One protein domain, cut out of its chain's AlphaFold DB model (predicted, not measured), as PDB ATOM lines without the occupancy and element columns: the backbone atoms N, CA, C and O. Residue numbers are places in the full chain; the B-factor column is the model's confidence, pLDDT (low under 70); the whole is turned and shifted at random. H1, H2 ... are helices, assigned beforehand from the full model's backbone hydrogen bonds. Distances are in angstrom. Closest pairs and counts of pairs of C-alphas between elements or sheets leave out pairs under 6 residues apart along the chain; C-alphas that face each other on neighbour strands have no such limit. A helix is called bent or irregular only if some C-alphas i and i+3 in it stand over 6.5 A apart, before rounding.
ATOM      1  N   THR A 442      13.778 -29.184 -24.627       90.19
ATOM      2  CA  THR A 442      13.048 -27.937 -24.365       90.19
ATOM      3  C   THR A 442      13.039 -27.686 -22.857       90.19
ATOM      4  O   THR A 442      12.733 -28.613 -22.105       90.19
ATOM      5  N   PRO A 443      13.386 -26.480 -22.372       90.75
ATOM      6  CA  PRO A 443      13.335 -26.188 -20.943       90.75
ATOM      7  C   PRO A 443      11.898 -26.267 -20.412       90.75
ATOM      8  O   PRO A 443      10.939 -26.016 -21.144       90.75
ATOM      9  N   LEU A 444      11.747 -26.581 -19.120       92.00
ATOM     10  CA  LEU A 444      10.431 -26.552 -18.479       92.00
ATOM     11  C   LEU A 444       9.856 -25.126 -18.472       92.00
ATOM     12  O   LEU A 444      10.606 -24.170 -18.252       92.00
ATOM     13  N   PRO A 445       8.530 -24.973 -18.632       92.50
ATOM     14  CA  PRO A 445       7.854 -23.705 -18.389       92.50
ATOM     15  C   PRO A 445       8.133 -23.148 -16.986       92.50
ATOM     16  O   PRO A 445       8.229 -23.906 -16.018       92.50
ATOM     17  N   LEU A 446       8.154 -21.814 -16.859       90.06
ATOM     18  CA  LEU A 446       8.364 -21.094 -15.589       90.06
ATOM     19  C   LEU A 446       7.436 -21.582 -14.464       90.06
ATOM     20  O   LEU A 446       7.832 -21.596 -13.303       90.06
ATOM     21  N   PHE A 447       6.231 -22.037 -14.817       90.56
ATOM     22  CA  PHE A 447       5.259 -22.616 -13.893       90.56
ATOM     23  C   PHE A 447       5.878 -23.639 -12.924       90.56
ATOM     24  O   PHE A 447       5.594 -23.596 -11.733       90.56
ATOM     25  N   TYR A 448       6.764 -24.514 -13.409       90.06
ATOM     26  CA  TYR A 448       7.369 -25.576 -12.596       90.06
ATOM     27  C   TYR A 448       8.381 -25.071 -11.556       90.06
ATOM     28  O   TYR A 448       8.814 -25.848 -10.712       90.06
ATOM     29  N   SER A 449       8.779 -23.796 -11.621       86.31
ATOM     30  CA  SER A 449       9.648 -23.151 -10.625       86.31
ATOM     31  C   SER A 449       8.896 -22.316  -9.586       86.31
ATOM     32  O   SER A 449       9.526 -21.767  -8.688       86.31
ATOM     33  N   LEU A 450       7.570 -22.192  -9.707       85.12
ATOM     34  CA  LEU A 450       6.766 -21.412  -8.772       85.12
ATOM     35  C   LEU A 450       6.449 -22.236  -7.522       85.12
ATOM     36  O   LEU A 450       5.960 -23.362  -7.620       85.12
ATOM     37  N   GLU A 451       6.663 -21.648  -6.346       75.69
ATOM     38  CA  GLU A 451       6.130 -22.188  -5.097       75.69
ATOM     39  C   GLU A 451       4.636 -21.868  -5.012       75.69
ATOM     40  O   GLU A 451       4.206 -20.719  -5.108       75.69
ATOM     41  N   LEU A 452       3.833 -22.915  -4.886       72.31
ATOM     42  CA  LEU A 452       2.385 -22.853  -4.970       72.31
ATOM     43  C   LEU A 452       1.788 -23.238  -3.610       72.31
ATOM     44  O   LEU A 452       2.054 -24.326  -3.108       72.31
ATOM     45  N   GLU A 453       0.974 -22.356  -3.015       71.56
ATOM     46  CA  GLU A 453       0.347 -22.596  -1.702       71.56
ATOM     47  C   GLU A 453      -0.476 -23.888  -1.685       71.56
ATOM     48  O   GLU A 453      -1.160 -24.195  -2.658       71.56
ATOM     49  N   HIS A 454      -0.466 -24.631  -0.579       62.44
ATOM     50  CA  HIS A 454      -1.239 -25.866  -0.452       62.44
ATOM     51  C   HIS A 454      -2.738 -25.540  -0.342       62.44
ATOM     52  O   HIS A 454      -3.172 -24.900   0.612       62.44
ATOM     53  N   LEU A 455      -3.537 -25.986  -1.315       62.09
ATOM     54  CA  LEU A 455      -5.002 -25.914  -1.241       62.09
ATOM     55  C   LEU A 455      -5.524 -27.112  -0.439       62.09
ATOM     56  O   LEU A 455      -4.928 -28.190  -0.510       62.09
ATOM     57  N   SER A 456      -6.640 -26.956   0.282       58.09
ATOM     58  CA  SER A 456      -7.309 -28.114   0.886       58.09
ATOM     59  C   SER A 456      -7.755 -29.090  -0.209       58.09
ATOM     60  O   SER A 456      -8.043 -28.673  -1.336       58.09
ATOM     61  N   GLU A 457      -7.797 -30.390   0.105       59.28
ATOM     62  CA  GLU A 457      -8.256 -31.405  -0.847       59.28
ATOM     63  C   GLU A 457      -9.633 -31.024  -1.419       59.28
ATOM     64  O   GLU A 457     -10.496 -30.490  -0.718       59.28
ATOM     65  N   GLY A 458      -9.804 -31.230  -2.730       54.97
ATOM     66  CA  GLY A 458     -11.032 -30.878  -3.435       54.97
ATOM     67  C   GLY A 458     -12.204 -31.704  -2.916       54.97
ATOM     68  O   GLY A 458     -12.179 -32.930  -3.010       54.97
ATOM     69  N   ASP A 459     -13.214 -31.022  -2.389       55.94
ATOM     70  CA  ASP A 459     -14.380 -31.647  -1.779       55.94
ATOM     71  C   ASP A 459     -15.228 -32.398  -2.823       55.94
ATOM     72  O   ASP A 459     -15.421 -31.932  -3.955       55.94
ATOM     73  N   HIS A 460     -15.775 -33.557  -2.448       58.97
ATOM     74  CA  HIS A 460     -16.665 -34.340  -3.319       58.97
ATOM     75  C   HIS A 460     -17.927 -33.550  -3.719       58.97
ATOM     76  O   HIS A 460     -18.528 -33.838  -4.755       58.97
ATOM     77  N   ALA A 461     -18.271 -32.513  -2.948       62.41
ATOM     78  CA  ALA A 461     -19.393 -31.603  -3.165       62.41
ATOM     79  C   ALA A 461     -19.337 -30.792  -4.479       62.41
ATOM     80  O   ALA A 461     -20.351 -30.237  -4.900       62.41
ATOM     81  N   PHE A 462     -18.184 -30.718  -5.160       74.88
ATOM     82  CA  PHE A 462     -18.031 -29.937  -6.400       74.88
ATOM     83  C   PHE A 462     -18.363 -30.701  -7.686       74.88
ATOM     84  O   PHE A 462     -18.205 -30.158  -8.785       74.88
ATOM     85  N   ARG A 463     -18.809 -31.956  -7.579       82.69
ATOM     86  CA  ARG A 463     -19.182 -32.792  -8.724       82.69
ATOM     87  C   ARG A 463     -20.690 -32.899  -8.868       82.69
ATOM     88  O   ARG A 463     -21.444 -32.864  -7.905       82.69
ATOM     89  N   ASP A 464     -21.126 -33.046 -10.105       83.62
ATOM     90  CA  ASP A 464     -22.498 -33.390 -10.422       83.62
ATOM     91  C   ASP A 464     -22.754 -34.868 -10.116       83.62
ATOM     92  O   ASP A 464     -22.080 -35.736 -10.664       83.62
ATOM     93  N   GLU A 465     -23.735 -35.165  -9.266       84.12
ATOM     94  CA  GLU A 465     -24.023 -36.539  -8.827       84.12
ATOM     95  C   GLU A 465     -24.425 -37.467  -9.982       84.12
ATOM     96  O   GLU A 465     -24.053 -38.639  -9.993       84.12
ATOM     97  N   ARG A 466     -25.149 -36.952 -10.988       85.25
ATOM     98  CA  ARG A 466     -25.610 -37.750 -12.135       85.25
ATOM     99  C   ARG A 466     -24.457 -38.102 -13.067       85.25
ATOM    100  O   ARG A 466     -24.311 -39.242 -13.503       85.25
ATOM    101  N   THR A 467     -23.675 -37.099 -13.449       82.81
ATOM    102  CA  THR A 467     -22.676 -37.237 -14.514       82.81
ATOM    103  C   THR A 467     -21.283 -37.535 -13.983       82.81
ATOM    104  O   THR A 467     -20.487 -38.136 -14.703       82.81
ATOM    105  N   GLY A 468     -20.975 -37.151 -12.746       84.38
ATOM    106  CA  GLY A 468     -19.622 -37.117 -12.187       84.38
ATOM    107  C   GLY A 468     -18.780 -35.929 -12.667       84.38
ATOM    108  O   GLY A 468     -17.634 -35.794 -12.237       84.38
ATOM    109  N   ALA A 469     -19.326 -35.072 -13.541       87.50
ATOM    110  CA  ALA A 469     -18.621 -33.926 -14.100       87.50
ATOM    111  C   ALA A 469     -18.421 -32.821 -13.054       87.50
ATOM    112  O   ALA A 469     -19.219 -32.664 -12.131       87.50
ATOM    113  N   MET A 470     -17.365 -32.027 -13.215       88.31
ATOM    114  CA  MET A 470     -17.097 -30.878 -12.349       88.31
ATOM    115  C   MET A 470     -18.182 -29.807 -12.525       88.31
ATOM    116  O   MET A 470     -18.533 -29.481 -13.652       88.31
ATOM    117  N   ARG A 471     -18.715 -29.252 -11.428       86.69
ATOM    118  CA  ARG A 471     -19.636 -28.092 -11.447       86.69
ATOM    119  C   ARG A 471     -18.919 -26.759 -11.233       86.69
ATOM    120  O   ARG A 471     -19.456 -25.717 -11.587       86.69
ATOM    121  N   VAL A 472     -17.735 -26.805 -10.630       86.31
ATOM    122  CA  VAL A 472     -16.900 -25.647 -10.298       86.31
ATOM    123  C   VAL A 472     -15.481 -25.930 -10.773       86.31
ATOM    124  O   VAL A 472     -15.008 -27.063 -10.651       86.31
ATOM    125  N   GLU A 473     -14.805 -24.911 -11.302       86.00
ATOM    126  CA  GLU A 473     -13.399 -25.018 -11.678       86.00
ATOM    127  C   GLU A 473     -12.561 -25.294 -10.429       86.00
ATOM    128  O   GLU A 473     -12.459 -24.467  -9.523       86.00
ATOM    129  N   SER A 474     -11.980 -26.489 -10.365       85.25
ATOM    130  CA  SER A 474     -11.127 -26.912  -9.259       85.25
ATOM    131  C   SER A 474      -9.867 -27.557  -9.817       85.25
ATOM    132  O   SER A 474      -9.961 -28.632 -10.424       85.25
ATOM    133  N   PRO A 475      -8.676 -26.976  -9.567       81.75
ATOM    134  CA  PRO A 475      -7.424 -27.526 -10.074       81.75
ATOM    135  C   PRO A 475      -7.174 -28.986  -9.675       81.75
ATOM    136  O   PRO A 475      -6.589 -29.758 -10.431       81.75
ATOM    137  N   LEU A 476      -7.642 -29.390  -8.492       87.56
ATOM    138  CA  LEU A 476      -7.503 -30.765  -8.010       87.56
ATOM    139  C   LEU A 476      -8.688 -31.641  -8.423       87.56
ATOM    140  O   LEU A 476      -8.501 -32.833  -8.678       87.56
ATOM    141  N   GLY A 477      -9.889 -31.069  -8.531       87.88
ATOM    142  CA  GLY A 477     -11.109 -31.811  -8.845       87.88
ATOM    143  C   GLY A 477     -11.052 -32.553 -10.184       87.88
ATOM    144  O   GLY A 477     -11.449 -33.725 -10.240       87.88
ATOM    145  N   TRP A 478     -10.484 -31.914 -11.215       89.69
ATOM    146  CA  TRP A 478     -10.342 -32.471 -12.568       89.69
ATOM    147  C   TRP A 478      -9.573 -33.795 -12.604       89.69
ATOM    148  O   TRP A 478      -9.985 -34.747 -13.259       89.69
ATOM    149  N   THR A 479      -8.469 -33.882 -11.861       90.81
ATOM    150  CA  THR A 479      -7.552 -35.035 -11.882       90.81
ATOM    151  C   THR A 479      -7.776 -36.011 -10.733       90.81
ATOM    152  O   THR A 479      -7.079 -37.013 -10.638       90.81
ATOM    153  N   GLN A 480      -8.755 -35.772  -9.855       88.94
ATOM    154  CA  GLN A 480      -8.949 -36.592  -8.654       88.94
ATOM    155  C   GLN A 480      -9.301 -38.059  -8.970       88.94
ATOM    156  O   GLN A 480      -8.908 -38.938  -8.213       88.94
ATOM    157  N   MET A 481      -9.981 -38.350 -10.091       86.25
ATOM    158  CA  MET A 481     -10.215 -39.746 -10.520       86.25
ATOM    159  C   MET A 481      -8.928 -40.455 -10.979       86.25
ATOM    160  O   MET A 481      -8.879 -41.677 -11.012       86.25
ATOM    161  N   LEU A 482      -7.891 -39.684 -11.311       89.94
ATOM    162  CA  LEU A 482      -6.605 -40.132 -11.848       89.94
ATOM    163  C   LEU A 482      -5.449 -39.746 -10.905       89.94
ATOM    164  O   LEU A 482      -4.319 -39.524 -11.344       89.94
ATOM    165  N   ARG A 483      -5.725 -39.636  -9.594       91.44
ATOM    166  CA  ARG A 483      -4.728 -39.222  -8.590       91.44
ATOM    167  C   ARG A 483      -3.514 -40.150  -8.587       91.44
ATOM    168  O   ARG A 483      -2.391 -39.661  -8.544       91.44
ATOM    169  N   SER A 484      -3.728 -41.462  -8.689       91.31
ATOM    170  CA  SER A 484      -2.650 -42.459  -8.769       91.31
ATOM    171  C   SER A 484      -1.729 -42.220  -9.971       91.31
ATOM    172  O   SER A 484      -0.507 -42.253  -9.826       91.31
ATOM    173  N   THR A 485      -2.289 -41.899 -11.139       93.12
ATOM    174  CA  THR A 485      -1.520 -41.542 -12.341       93.12
ATOM    175  C   THR A 485      -0.743 -40.236 -12.141       93.12
ATOM    176  O   THR A 485       0.439 -40.166 -12.473       93.12
ATOM    177  N   ALA A 486      -1.358 -39.213 -11.538       94.56
ATOM    178  CA  ALA A 486      -0.672 -37.957 -11.225       94.56
ATOM    179  C   ALA A 486       0.495 -38.155 -10.236       94.56
ATOM    180  O   ALA A 486       1.580 -37.612 -10.441       94.56
ATOM    181  N   GLN A 487       0.303 -38.987  -9.208       94.94
ATOM    182  CA  GLN A 487       1.348 -39.386  -8.260       94.94
ATOM    183  C   GLN A 487       2.483 -40.142  -8.947       94.94
ATOM    184  O   GLN A 487       3.654 -39.919  -8.639       94.94
ATOM    185  N   HIS A 488       2.154 -41.017  -9.898       93.94
ATOM    186  CA  HIS A 488       3.152 -41.743 -10.669       93.94
ATOM    187  C   HIS A 488       4.016 -40.791 -11.511       93.94
ATOM    188  O   HIS A 488       5.242 -40.886 -11.449       93.94
ATOM    189  N   ILE A 489       3.408 -39.818 -12.206       96.00
ATOM    190  CA  ILE A 489       4.134 -38.767 -12.946       96.00
ATOM    191  C   ILE A 489       5.067 -37.997 -12.006       96.00
ATOM    192  O   ILE A 489       6.258 -37.864 -12.290       96.00
ATOM    193  N   ALA A 490       4.534 -37.519 -10.880       95.06
ATOM    194  CA  ALA A 490       5.274 -36.744  -9.890       95.06
ATOM    195  C   ALA A 490       6.498 -37.514  -9.367       95.06
ATOM    196  O   ALA A 490       7.622 -37.009  -9.391       95.06
ATOM    197  N   LYS A 491       6.298 -38.787  -9.000       95.19
ATOM    198  CA  LYS A 491       7.349 -39.688  -8.515       95.19
ATOM    199  C   LYS A 491       8.449 -39.921  -9.552       95.19
ATOM    200  O   LYS A 491       9.625 -39.871  -9.201       95.19
ATOM    201  N   VAL A 492       8.089 -40.194 -10.808       93.88
ATOM    202  CA  VAL A 492       9.069 -40.491 -11.869       93.88
ATOM    203  C   VAL A 492       9.854 -39.241 -12.273       93.88
ATOM    204  O   VAL A 492      11.050 -39.334 -12.542       93.88
ATOM    205  N   ALA A 493       9.209 -38.073 -12.279       92.88
ATOM    206  CA  ALA A 493       9.843 -36.804 -12.632       92.88
ATOM    207  C   ALA A 493      10.579 -36.119 -11.465       92.88
ATOM    208  O   ALA A 493      11.349 -35.185 -11.702       92.88
ATOM    209  N   GLY A 494      10.356 -36.561 -10.223       92.62
ATOM    210  CA  GLY A 494      10.940 -35.953  -9.025       92.62
ATOM    211  C   GLY A 494      10.376 -34.563  -8.718       92.62
ATOM    212  O   GLY A 494      11.133 -33.675  -8.334       92.62
ATOM    213  N   ILE A 495       9.072 -34.367  -8.931       92.62
ATOM    214  CA  ILE A 495       8.350 -33.116  -8.645       92.62
ATOM    215  C   ILE A 495       7.147 -33.386  -7.740       92.62
ATOM    216  O   ILE A 495       6.798 -34.537  -7.488       92.62
ATOM    217  N   ASP A 496       6.502 -32.326  -7.267       91.31
ATOM    218  CA  ASP A 496       5.339 -32.432  -6.391       91.31
ATOM    219  C   ASP A 496       4.032 -32.802  -7.141       91.31
ATOM    220  O   ASP A 496       3.790 -32.352  -8.268       91.31
ATOM    221  N   GLU A 497       3.164 -33.603  -6.502       92.69
ATOM    222  CA  GLU A 497       1.866 -34.045  -7.058       92.69
ATOM    223  C   GLU A 497       0.961 -32.848  -7.388       92.69
ATOM    224  O   GLU A 497       0.307 -32.823  -8.437       92.69
ATOM    225  N   LEU A 498       0.936 -31.831  -6.522       90.88
ATOM    226  CA  LEU A 498       0.105 -30.640  -6.686       90.88
ATOM    227  C   LEU A 498       0.500 -29.871  -7.948       90.88
ATOM    228  O   LEU A 498      -0.369 -29.368  -8.664       90.88
ATOM    229  N   THR A 499       1.800 -29.825  -8.247       92.81
ATOM    230  CA  THR A 499       2.343 -29.173  -9.447       92.81
ATOM    231  C   THR A 499       1.828 -29.856 -10.713       92.81
ATOM    232  O   THR A 499       1.318 -29.184 -11.611       92.81
ATOM    233  N   VAL A 500       1.874 -31.194 -10.765       94.88
ATOM    234  CA  VAL A 500       1.338 -31.991 -11.887       94.88
ATOM    235  C   VAL A 500      -0.149 -31.705 -12.092       94.88
ATOM    236  O   VAL A 500      -0.584 -31.399 -13.203       94.88
ATOM    237  N   ARG A 501      -0.935 -31.774 -11.014       93.50
ATOM    238  CA  ARG A 501      -2.398 -31.647 -11.079       93.50
ATOM    239  C   ARG A 501      -2.847 -30.238 -11.458       93.50
ATOM    240  O   ARG A 501      -3.756 -30.095 -12.270       93.50
ATOM    241  N   ARG A 502      -2.179 -29.200 -10.946       92.38
ATOM    242  CA  ARG A 502      -2.440 -27.805 -11.335       92.38
ATOM    243  C   ARG A 502      -2.085 -27.541 -12.788       92.38
ATOM    244  O   ARG A 502      -2.879 -26.914 -13.482       92.38
ATOM    245  N   ARG A 503      -0.942 -28.047 -13.265       94.88
ATOM    246  CA  ARG A 503      -0.566 -27.894 -14.675       94.88
ATOM    247  C   ARG A 503      -1.583 -28.562 -15.597       94.88
ATOM    248  O   ARG A 503      -1.968 -27.968 -16.598       94.88
ATOM    249  N   ALA A 504      -2.068 -29.747 -15.225       96.12
ATOM    250  CA  ALA A 504      -3.139 -30.416 -15.956       96.12
ATOM    251  C   ALA A 504      -4.426 -29.573 -15.985       96.12
ATOM    252  O   ALA A 504      -5.019 -29.407 -17.044       96.12
ATOM    253  N   ALA A 505      -4.832 -28.986 -14.857       94.31
ATOM    254  CA  ALA A 505      -6.004 -28.114 -14.816       94.31
ATOM    255  C   ALA A 505      -5.860 -26.850 -15.680       94.31
ATOM    256  O   ALA A 505      -6.834 -26.455 -16.312       94.31
ATOM    257  N   MET A 506      -4.661 -26.257 -15.761       94.88
ATOM    258  CA  MET A 506      -4.403 -25.133 -16.673       94.88
ATOM    259  C   MET A 506      -4.654 -25.529 -18.131       94.88
ATOM    260  O   MET A 506      -5.331 -24.798 -18.840       94.88
ATOM    261  N   PHE A 507      -4.187 -26.708 -18.563       95.75
ATOM    262  CA  PHE A 507      -4.484 -27.195 -19.914       95.75
ATOM    263  C   PHE A 507      -5.985 -27.376 -20.146       95.75
ATOM    264  O   PHE A 507      -6.496 -26.944 -21.171       95.75
ATOM    265  N   ILE A 508      -6.702 -27.973 -19.189       95.50
ATOM    266  CA  ILE A 508      -8.155 -28.174 -19.306       95.50
ATOM    267  C   ILE A 508      -8.877 -26.828 -19.433       95.50
ATOM    268  O   ILE A 508      -9.778 -26.700 -20.261       95.50
ATOM    269  N   GLN A 509      -8.469 -25.827 -18.652       94.38
ATOM    270  CA  GLN A 509      -9.021 -24.477 -18.724       94.38
ATOM    271  C   GLN A 509      -8.744 -23.825 -20.086       94.38
ATOM    272  O   GLN A 509      -9.668 -23.287 -20.694       94.38
ATOM    273  N   ASP A 510      -7.515 -23.938 -20.599       94.44
ATOM    274  CA  ASP A 510      -7.127 -23.429 -21.921       94.44
ATOM    275  C   ASP A 510      -7.903 -24.117 -23.065       94.44
ATOM    276  O   ASP A 510      -8.122 -23.521 -24.117       94.44
ATOM    277  N   TRP A 511      -8.347 -25.361 -22.862       94.62
ATOM    278  CA  TRP A 511      -9.144 -26.134 -23.821       94.62
ATOM    279  C   TRP A 511     -10.664 -25.935 -23.693       94.62
ATOM    280  O   TRP A 511     -11.418 -26.609 -24.389       94.62
ATOM    281  N   GLY A 512     -11.125 -25.032 -22.821       93.81
ATOM    282  CA  GLY A 512     -12.544 -24.669 -22.678       93.81
ATOM    283  C   GLY A 512     -13.177 -24.988 -21.317       93.81
ATOM    284  O   GLY A 512     -14.319 -24.599 -21.072       93.81
ATOM    285  N   GLY A 513     -12.459 -25.661 -20.411       94.19
ATOM    286  CA  GLY A 513     -12.865 -25.846 -19.014       94.19
ATOM    287  C   GLY A 513     -14.258 -26.465 -18.827       94.19
ATOM    288  O   GLY A 513     -14.657 -27.406 -19.521       94.19
ATOM    289  N   LEU A 514     -15.017 -25.939 -17.864       92.69
ATOM    290  CA  LEU A 514     -16.377 -26.383 -17.543       92.69
ATOM    291  C   LEU A 514     -17.358 -26.332 -18.721       92.69
ATOM    292  O   LEU A 514     -18.271 -27.158 -18.763       92.69
ATOM    293  N   GLU A 515     -17.215 -25.389 -19.654       93.06
ATOM    294  CA  GLU A 515     -18.175 -25.247 -20.754       93.06
ATOM    295  C   GLU A 515     -18.152 -26.475 -21.673       93.06
ATOM    296  O   GLU A 515     -19.214 -26.995 -22.048       93.06
ATOM    297  N   GLU A 516     -16.943 -26.952 -21.974       92.94
ATOM    298  CA  GLU A 516     -16.692 -28.053 -22.900       92.94
ATOM    299  C   GLU A 516     -16.679 -29.420 -22.202       92.94
ATOM    300  O   GLU A 516     -17.165 -30.407 -22.754       92.94
ATOM    301  N   PHE A 517     -16.199 -29.492 -20.955       93.88
ATOM    302  CA  PHE A 517     -15.985 -30.769 -20.259       93.88
ATOM    303  C   PHE A 517     -16.862 -30.975 -19.015       93.88
ATOM    304  O   PHE A 517     -16.908 -32.080 -18.465       93.88
ATOM    305  N   GLY A 518     -17.580 -29.943 -18.567       92.94
ATOM    306  CA  GLY A 518     -18.534 -30.008 -17.459       92.94
ATOM    307  C   GLY A 518     -19.904 -30.593 -17.852       92.94
ATOM    308  O   GLY A 518     -20.058 -31.210 -18.911       92.94
ATOM    309  N   PRO A 519     -20.944 -30.413 -17.012       92.50
ATOM    310  CA  PRO A 519     -22.292 -30.925 -17.261       92.50
ATOM    311  C   PRO A 519     -22.911 -30.472 -18.592       92.50
ATOM    312  O   PRO A 519     -23.658 -31.235 -19.205       92.50
ATOM    313  N   SER A 520     -22.599 -29.257 -19.058       91.75
ATOM    314  CA  SER A 520     -23.024 -28.748 -20.369       91.75
ATOM    315  C   SER A 520     -22.424 -29.561 -21.510       91.75
ATOM    316  O   SER A 520     -23.163 -29.983 -22.398       91.75
ATOM    317  N   GLY A 521     -21.118 -29.833 -21.457       93.12
ATOM    318  CA  GLY A 521     -20.413 -30.682 -22.416       93.12
ATOM    319  C   GLY A 521     -20.976 -32.098 -22.462       93.12
ATOM    320  O   GLY A 521     -21.289 -32.615 -23.533       93.12
ATOM    321  N   VAL A 522     -21.227 -32.696 -21.290       93.69
ATOM    322  CA  VAL A 522     -21.886 -34.013 -21.195       93.69
ATOM    323  C   VAL A 522     -23.269 -33.981 -21.847       93.69
ATOM    324  O   VAL A 522     -23.591 -34.868 -22.629       93.69
ATOM    325  N   LYS A 523     -24.080 -32.948 -21.584       94.12
ATOM    326  CA  LYS A 523     -25.418 -32.813 -22.178       94.12
ATOM    327  C   LYS A 523     -25.367 -32.629 -23.700       94.12
ATOM    328  O   LYS A 523     -26.197 -33.212 -24.394       94.12
ATOM    329  N   LYS A 524     -24.413 -31.840 -24.216       94.19
ATOM    330  CA  LYS A 524     -24.174 -31.675 -25.664       94.19
ATOM    331  C   LYS A 524     -23.843 -33.029 -26.305       94.19
ATOM    332  O   LYS A 524     -24.467 -33.394 -27.298       94.19
ATOM    333  N   LEU A 525     -22.938 -33.798 -25.692       93.62
ATOM    334  CA  LEU A 525     -22.585 -35.137 -26.159       93.62
ATOM    335  C   LEU A 525     -23.779 -36.103 -26.105       93.62
ATOM    336  O   LEU A 525     -24.070 -36.764 -27.093       93.62
ATOM    337  N   GLU A 526     -24.504 -36.175 -24.985       93.56
ATOM    338  CA  GLU A 526     -25.679 -37.050 -24.841       93.56
ATOM    339  C   GLU A 526     -26.770 -36.732 -25.880       93.56
ATOM    340  O   GLU A 526     -27.421 -37.650 -26.381       93.56
ATOM    341  N   ALA A 527     -26.952 -35.451 -26.228       92.88
ATOM    342  CA  ALA A 527     -27.856 -35.026 -27.294       92.88
ATOM    343  C   ALA A 527     -27.361 -35.477 -28.676       92.88
ATOM    344  O   ALA A 527     -28.143 -36.029 -29.445       92.88
ATOM    345  N   GLN A 528     -26.065 -35.320 -28.967       92.56
ATOM    346  CA  GLN A 528     -25.470 -35.814 -30.211       92.56
ATOM    347  C   GLN A 528     -25.606 -37.339 -30.339       92.56
ATOM    348  O   GLN A 528     -25.958 -37.840 -31.401       92.56
ATOM    349  N   LEU A 529     -25.370 -38.090 -29.261       93.50
ATOM    350  CA  LEU A 529     -25.526 -39.545 -29.263       93.50
ATOM    351  C   LEU A 529     -26.982 -39.973 -29.462       93.50
ATOM    352  O   LEU A 529     -27.218 -40.982 -30.115       93.50
ATOM    353  N   ARG A 530     -27.950 -39.200 -28.951       91.69
ATOM    354  CA  ARG A 530     -29.377 -39.442 -29.206       91.69
ATOM    355  C   ARG A 530     -29.733 -39.258 -30.678       91.69
ATOM    356  O   ARG A 530     -30.418 -40.098 -31.231       91.69
ATOM    357  N   VAL A 531     -29.252 -38.182 -31.301       90.56
ATOM    358  CA  VAL A 531     -29.459 -37.911 -32.737       90.56
ATOM    359  C   VAL A 531     -28.954 -39.068 -33.606       90.56
ATOM    360  O   VAL A 531     -29.510 -39.364 -34.656       90.56
ATOM    361  N   LEU A 532     -27.876 -39.718 -33.170       91.50
ATOM    362  CA  LEU A 532     -27.216 -40.784 -33.911       91.50
ATOM    363  C   LEU A 532     -27.769 -42.185 -33.615       91.50
ATOM    364  O   LEU A 532     -27.262 -43.128 -34.219       91.50
ATOM    365  N   ASP A 533     -28.743 -42.342 -32.712       91.06
ATOM    366  CA  ASP A 533     -29.152 -43.643 -32.150       91.06
ATOM    367  C   ASP A 533     -27.940 -44.438 -31.613       91.06
ATOM    368  O   ASP A 533     -27.714 -45.606 -31.935       91.06
ATOM    369  N   MET A 534     -27.087 -43.747 -30.849       92.00
ATOM    370  CA  MET A 534     -25.811 -44.242 -30.318       92.00
ATOM    371  C   MET A 534     -25.672 -43.996 -28.816       92.00
ATOM    372  O   MET A 534     -24.569 -43.774 -28.310       92.00
ATOM    373  N   GLN A 535     -26.775 -44.039 -28.069       90.88
ATOM    374  CA  GLN A 535     -26.779 -43.922 -26.611       90.88
ATOM    375  C   GLN A 535     -26.283 -45.217 -25.943       90.88
ATOM    376  O   GLN A 535     -26.958 -45.826 -25.117       90.88
ATOM    377  N   ILE A 536     -25.077 -45.644 -26.306       89.81
ATOM    378  CA  ILE A 536     -24.360 -46.783 -25.725       89.81
ATOM    379  C   ILE A 536     -23.272 -46.291 -24.768       89.81
ATOM    380  O   ILE A 536     -23.137 -45.095 -24.531       89.81
ATOM    381  N   THR A 537     -22.494 -47.196 -24.172       88.12
ATOM    382  CA  THR A 537     -21.396 -46.800 -23.278       88.12
ATOM    383  C   THR A 537     -20.411 -45.874 -24.001       88.12
ATOM    384  O   THR A 537     -19.810 -46.251 -25.007       88.12
ATOM    385  N   TYR A 538     -20.238 -44.665 -23.463       90.00
ATOM    386  CA  TYR A 538     -19.409 -43.608 -24.035       90.00
ATOM    387  C   TYR A 538     -18.390 -43.077 -23.015       90.00
ATOM    388  O   TYR A 538     -18.589 -43.155 -21.799       90.00
ATOM    389  N   LEU A 539     -17.287 -42.522 -23.518       88.25
ATOM    390  CA  LEU A 539     -16.256 -41.862 -22.725       88.25
ATOM    391  C   LEU A 539     -16.751 -40.479 -22.305       88.25
ATOM    392  O   LEU A 539     -17.069 -39.627 -23.135       88.25
ATOM    393  N   LYS A 540     -16.821 -40.241 -20.994       90.25
ATOM    394  CA  LYS A 540     -17.275 -38.955 -20.463       90.25
ATOM    395  C   LYS A 540     -16.230 -37.859 -20.742       90.25
ATOM    396  O   LYS A 540     -15.061 -38.076 -20.408       90.25
ATOM    397  N   PRO A 541     -16.629 -36.668 -21.236       92.19
ATOM    398  CA  PRO A 541     -15.713 -35.575 -21.580       92.19
ATOM    399  C   PRO A 541     -14.697 -35.219 -20.482       92.19
ATOM    400  O   PRO A 541     -13.505 -35.131 -20.756       92.19
ATOM    401  N   HIS A 542     -15.132 -35.097 -19.223       90.06
ATOM    402  CA  HIS A 542     -14.239 -34.770 -18.101       90.06
ATOM    403  C   HIS A 542     -13.213 -35.868 -17.775       90.06
ATOM    404  O   HIS A 542     -12.102 -35.556 -17.355       90.06
ATOM    405  N   ALA A 543     -13.569 -37.147 -17.938       87.75
ATOM    406  CA  ALA A 543     -12.646 -38.255 -17.686       87.75
ATOM    407  C   ALA A 543     -11.584 -38.322 -18.791       87.75
ATOM    408  O   ALA A 543     -10.390 -38.442 -18.518       87.75
ATOM    409  N   TYR A 544     -12.038 -38.158 -20.034       89.50
ATOM    410  CA  TYR A 544     -11.203 -38.086 -21.224       89.50
ATOM    411  C   TYR A 544     -10.208 -36.914 -21.180       89.50
ATOM    412  O   TYR A 544      -9.005 -37.094 -21.380       89.50
ATOM    413  N   ILE A 545     -10.676 -35.702 -20.872       93.06
ATOM    414  CA  ILE A 545      -9.796 -34.533 -20.909       93.06
ATOM    415  C   ILE A 545      -8.756 -34.560 -19.786       93.06
ATOM    416  O   ILE A 545      -7.625 -34.120 -19.980       93.06
ATOM    417  N   ALA A 546      -9.095 -35.136 -18.627       93.12
ATOM    418  CA  ALA A 546      -8.162 -35.271 -17.516       93.12
ATOM    419  C   ALA A 546      -6.969 -36.170 -17.875       93.12
ATOM    420  O   ALA A 546      -5.830 -35.835 -17.537       93.12
ATOM    421  N   ILE A 547      -7.197 -37.276 -18.597       92.94
ATOM    422  CA  ILE A 547      -6.105 -38.146 -19.051       92.94
ATOM    423  C   ILE A 547      -5.260 -37.473 -20.142       92.94
ATOM    424  O   ILE A 547      -4.032 -37.557 -20.095       92.94
ATOM    425  N   ALA A 548      -5.882 -36.744 -21.078       94.00
ATOM    426  CA  ALA A 548      -5.167 -35.960 -22.090       94.00
ATOM    427  C   ALA A 548      -4.284 -34.874 -21.449       94.00
ATOM    428  O   ALA A 548      -3.098 -34.759 -21.756       94.00
ATOM    429  N   ALA A 549      -4.806 -34.142 -20.465       96.38
ATOM    430  CA  ALA A 549      -4.047 -33.124 -19.749       96.38
ATOM    431  C   ALA A 549      -2.827 -33.710 -19.016       96.38
ATOM    432  O   ALA A 549      -1.733 -33.150 -19.088       96.38
ATOM    433  N   LEU A 550      -2.974 -34.866 -18.357       96.88
ATOM    434  CA  LEU A 550      -1.850 -35.552 -17.709       96.88
ATOM    435  C   LEU A 550      -0.801 -36.052 -18.717       96.88
ATOM    436  O   LEU A 550       0.396 -35.966 -18.431       96.88
ATOM    437  N   ARG A 551      -1.213 -36.501 -19.911       95.94
ATOM    438  CA  ARG A 551      -0.283 -36.836 -21.007       95.94
ATOM    439  C   ARG A 551       0.519 -35.625 -21.476       95.94
ATOM    440  O   ARG A 551       1.719 -35.756 -21.719       95.94
ATOM    441  N   HIS A 552      -0.107 -34.452 -21.548       96.56
ATOM    442  CA  HIS A 552       0.573 -33.202 -21.891       96.56
ATOM    443  C   HIS A 552       1.579 -32.767 -20.815       96.56
ATOM    444  O   HIS A 552       2.701 -32.379 -21.138       96.56
ATOM    445  N   VAL A 553       1.229 -32.901 -19.529       97.06
ATOM    446  CA  VAL A 553       2.172 -32.656 -18.421       97.06
ATOM    447  C   VAL A 553       3.376 -33.597 -18.514       97.06
ATOM    448  O   VAL A 553       4.522 -33.156 -18.413       97.06
ATOM    449  N   ALA A 554       3.137 -34.890 -18.737       96.50
ATOM    450  CA  ALA A 554       4.204 -35.870 -18.908       96.50
ATOM    451  C   ALA A 554       5.082 -35.570 -20.139       96.50
ATOM    452  O   ALA A 554       6.295 -35.770 -20.085       96.50
ATOM    453  N   GLY A 555       4.513 -35.045 -21.227       95.31
ATOM    454  CA  GLY A 555       5.278 -34.668 -22.415       95.31
ATOM    455  C   GLY A 555       6.161 -33.436 -22.212       95.31
ATOM    456  O   GLY A 555       7.319 -33.462 -22.629       95.31
ATOM    457  N   GLU A 556       5.703 -32.409 -21.484       95.62
ATOM    458  CA  GLU A 556       6.569 -31.284 -21.076       95.62
ATOM    459  C   GLU A 556       7.770 -31.781 -20.247       95.62
ATOM    460  O   GLU A 556       8.916 -31.396 -20.491       95.62
ATOM    461  N   LEU A 557       7.530 -32.713 -19.317       95.25
ATOM    462  CA  LEU A 557       8.577 -33.324 -18.489       95.25
ATOM    463  C   LEU A 557       9.540 -34.198 -19.306       95.25
ATOM    464  O   LEU A 557      10.747 -34.199 -19.041       95.25
ATOM    465  N   ARG A 558       9.035 -34.918 -20.314       93.88
ATOM    466  CA  ARG A 558       9.860 -35.676 -21.265       93.88
ATOM    467  C   ARG A 558      10.800 -34.750 -22.030       93.88
ATOM    468  O   ARG A 558      11.997 -35.023 -22.071       93.88
ATOM    469  N   LEU A 559      10.276 -33.679 -22.629       93.06
ATOM    470  CA  LEU A 559      11.060 -32.748 -23.453       93.06
ATOM    471  C   LEU A 559      12.164 -32.045 -22.652       93.06
ATOM    472  O   LEU A 559      13.220 -31.737 -23.204       93.06
ATOM    473  N   ALA A 560      11.954 -31.860 -21.349       92.81
ATOM    474  CA  ALA A 560      12.951 -31.329 -20.425       92.81
ATOM    475  C   ALA A 560      13.935 -32.375 -19.866       92.81
ATOM    476  O   ALA A 560      14.732 -32.058 -18.981       92.81
ATOM    477  N   GLY A 561      13.869 -33.630 -20.324       91.06
ATOM    478  CA  GLY A 561      14.760 -34.704 -19.878       91.06
ATOM    479  C   GLY A 561      14.535 -35.149 -18.429       91.06
ATOM    480  O   GLY A 561      15.440 -35.714 -17.815       91.06
ATOM    481  N   LYS A 562      13.351 -34.895 -17.851       91.94
ATOM    482  CA  LYS A 562      13.018 -35.302 -16.473       91.94
ATOM    483  C   LYS A 562      12.549 -36.752 -16.367       91.94
ATOM    484  O   LYS A 562      12.617 -37.326 -15.285       91.94
ATOM    485  N   LEU A 563      12.101 -37.351 -17.471       91.94
ATOM    486  CA  LEU A 563      11.623 -38.734 -17.512       91.94
ATOM    487  C   LEU A 563      12.700 -39.680 -18.057       91.94
ATOM    488  O   LEU A 563      13.151 -39.538 -19.195       91.94
ATOM    489  N   LYS A 564      13.074 -40.680 -17.253       87.88
ATOM    490  CA  LYS A 564      14.040 -41.723 -17.632       87.88
ATOM    491  C   LYS A 564      13.387 -42.770 -18.531       87.88
ATOM    492  O   LYS A 564      12.250 -43.158 -18.281       87.88
ATOM    493  N   ASP A 565      14.134 -43.304 -19.499       85.94
ATOM    494  CA  ASP A 565      13.640 -44.322 -20.449       85.94
ATOM    495  C   ASP A 565      13.050 -45.556 -19.749       85.94
ATOM    496  O   ASP A 565      12.002 -46.058 -20.148       85.94
ATOM    497  N   ARG A 566      13.677 -46.000 -18.651       87.81
ATOM    498  CA  ARG A 566      13.249 -47.177 -17.872       87.81
ATOM    499  C   ARG A 566      11.832 -47.063 -17.296       87.81
ATOM    500  O   ARG A 566      11.180 -48.079 -17.097       87.81
ATOM    501  N   ASP A 567      11.388 -45.842 -16.999       87.94
ATOM    502  CA  ASP A 567      10.132 -45.570 -16.295       87.94
ATOM    503  C   ASP A 567       8.991 -45.257 -17.294       87.94
ATOM    504  O   ASP A 567       7.826 -45.151 -16.912       87.94
ATOM    505  N   ARG A 568       9.298 -45.128 -18.597       89.25
ATOM    506  CA  ARG A 568       8.311 -44.775 -19.633       89.25
ATOM    507  C   ARG A 568       7.256 -45.851 -19.893       89.25
ATOM    508  O   ARG A 568       6.096 -45.467 -20.008       89.25
ATOM    509  N   PRO A 569       7.575 -47.161 -19.978       90.31
ATOM    510  CA  PRO A 569       6.559 -48.169 -20.290       90.31
ATOM    511  C   PRO A 569       5.427 -48.212 -19.258       90.31
ATOM    512  O   PRO A 569       4.254 -48.223 -19.624       90.31
ATOM    513  N   THR A 570       5.769 -48.182 -17.968       90.19
ATOM    514  CA  THR A 570       4.790 -48.161 -16.873       90.19
ATOM    515  C   THR A 570       4.030 -46.839 -16.824       90.19
ATOM    516  O   THR A 570       2.832 -46.831 -16.552       90.19
ATOM    517  N   LEU A 571       4.695 -45.713 -17.107       92.25
ATOM    518  CA  LEU A 571       4.038 -44.411 -17.178       92.25
ATOM    519  C   LEU A 571       2.997 -44.360 -18.307       92.25
ATOM    520  O   LEU A 571       1.860 -43.958 -18.072       92.25
ATOM    521  N   LEU A 572       3.362 -44.797 -19.511       92.19
ATOM    522  CA  LEU A 572       2.480 -44.841 -20.680       92.19
ATOM    523  C   LEU A 572       1.274 -45.766 -20.469       92.19
ATOM    524  O   LEU A 572       0.160 -45.420 -20.858       92.19
ATOM    525  N   GLU A 573       1.472 -46.906 -19.803       90.25
ATOM    526  CA  GLU A 573       0.372 -47.777 -19.374       90.25
ATOM    527  C   GLU A 573      -0.581 -47.043 -18.422       90.25
ATOM    528  O   GLU A 573      -1.788 -47.016 -18.666       90.25
ATOM    529  N   SER A 574      -0.042 -46.340 -17.417       89.81
ATOM    530  CA  SER A 574      -0.848 -45.553 -16.473       89.81
ATOM    531  C   SER A 574      -1.571 -44.357 -17.101       89.81
ATOM    532  O   SER A 574      -2.515 -43.825 -16.516       89.81
ATOM    533  N   LEU A 575      -1.137 -43.950 -18.297       91.12
ATOM    534  CA  LEU A 575      -1.733 -42.897 -19.113       91.12
ATOM    535  C   LEU A 575      -2.731 -43.435 -20.160       91.12
ATOM    536  O   LEU A 575      -3.219 -42.669 -20.990       91.12
ATOM    537  N   GLY A 576      -3.034 -44.738 -20.142       87.25
ATOM    538  CA  GLY A 576      -3.980 -45.368 -21.067       87.25
ATOM    539  C   GLY A 576      -3.454 -45.526 -22.496       87.25
ATOM    540  O   GLY A 576      -4.243 -45.671 -23.423       87.25
TER     541      GLY A 576
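Overview. This is residues 442 to 576 of the 816 residues of an uncharacterized protein of Chromobacterium violaceum (UniProt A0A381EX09). Three helices lie side by side, H2 and H6 running the same way and H7 the opposite way, with their centres in a triangle; H3 crosses steeply over H2 and H6. Short H4 meets the beginning of H6, and H5 slants away there as an arm at one end of the longest axis, while a long stretch, residues 450 to 479, loops from H1 toward the H5 end and returns to H2. The printed part has 135 residues with seven named helices, H1 to H7 along the chain, and no named strand; the class is all helix. The whole is compact, with a radius of gyration of the C-alphas of 15.9 A and spans of 46 by 32 by 23 A.

Arrangement. H1, residues 446 to 449, is close to but not clearly touching H3, residues 497 to 510; their closest C-alphas, of Tyr 448 and Thr 499, are 6.9 A apart. H2, residues 480 to 493, touches H3 with residues 486 to 490 alone, at a steep tilt of 62 degrees, opposite ways; the closest C-alphas, of Ala 490 and Glu 497, are 5.2 A apart. H2 and H6, residues 541 to 559, are the hubs, touching three helices each. They touch each other at a shallow tilt of 6 degrees, the same way, closest at the C-alphas of Ile 489 and Ala 554, 6.6 A. H3 touches H6 at a steep tilt of 64 degrees, opposite ways, with the C-alphas of Ala 504 and Ala 549 closest at 4.7 A. The helix packing is part aligned, part crossed: two of four touching pairs with a tilt are at a shallow one. H4, residues 513 to 517, touches H6, closest at the C-alphas of Phe 517 and His 542, 4.9 A. H4 and H5, residues 519 to 531, touch only at the corner, and only just, with 3 pairs of C-alphas within 8 A, the closest those of Glu 515 and Gly 521, 6.1 A. H7, residues 565 to 574, touches H2 at a shallow tilt of 2 degrees, opposite ways, closest at the C-alphas of Thr 485 and Ser 574, 5.8 A. Every O i to N i+4 pair is within hydrogen-bond range in H3, H4, H5 and H6, against 8 of 10 in H2 and 4 of 6 in H7; H1 is too short for such a pair.

Along the chain. H1 begins at C-alpha 446 (8.364, -21.094, -15.589). H2 is 19.2 A long, H3 20.4 A, H5 18.4 A, H6 27.0 A and H7 15.1 A. H2 and H7 are irregular: C-alphas 481 and 484 are 8.2 A apart, and C-alphas 566 and 569 are 7.2 A apart. H7 ends at C-alpha 574 (-0.848, -45.553, -16.473).

Size, cuts and confidence. The two C-alphas farthest apart, of Glu 451 and Asp 533, are 49.4 A apart. The printed part has no cut, and the link from H1 to H2, 30 residues, is long. Mean pLDDT of the printed part is 89.0; residues 454 to 461 are under 70.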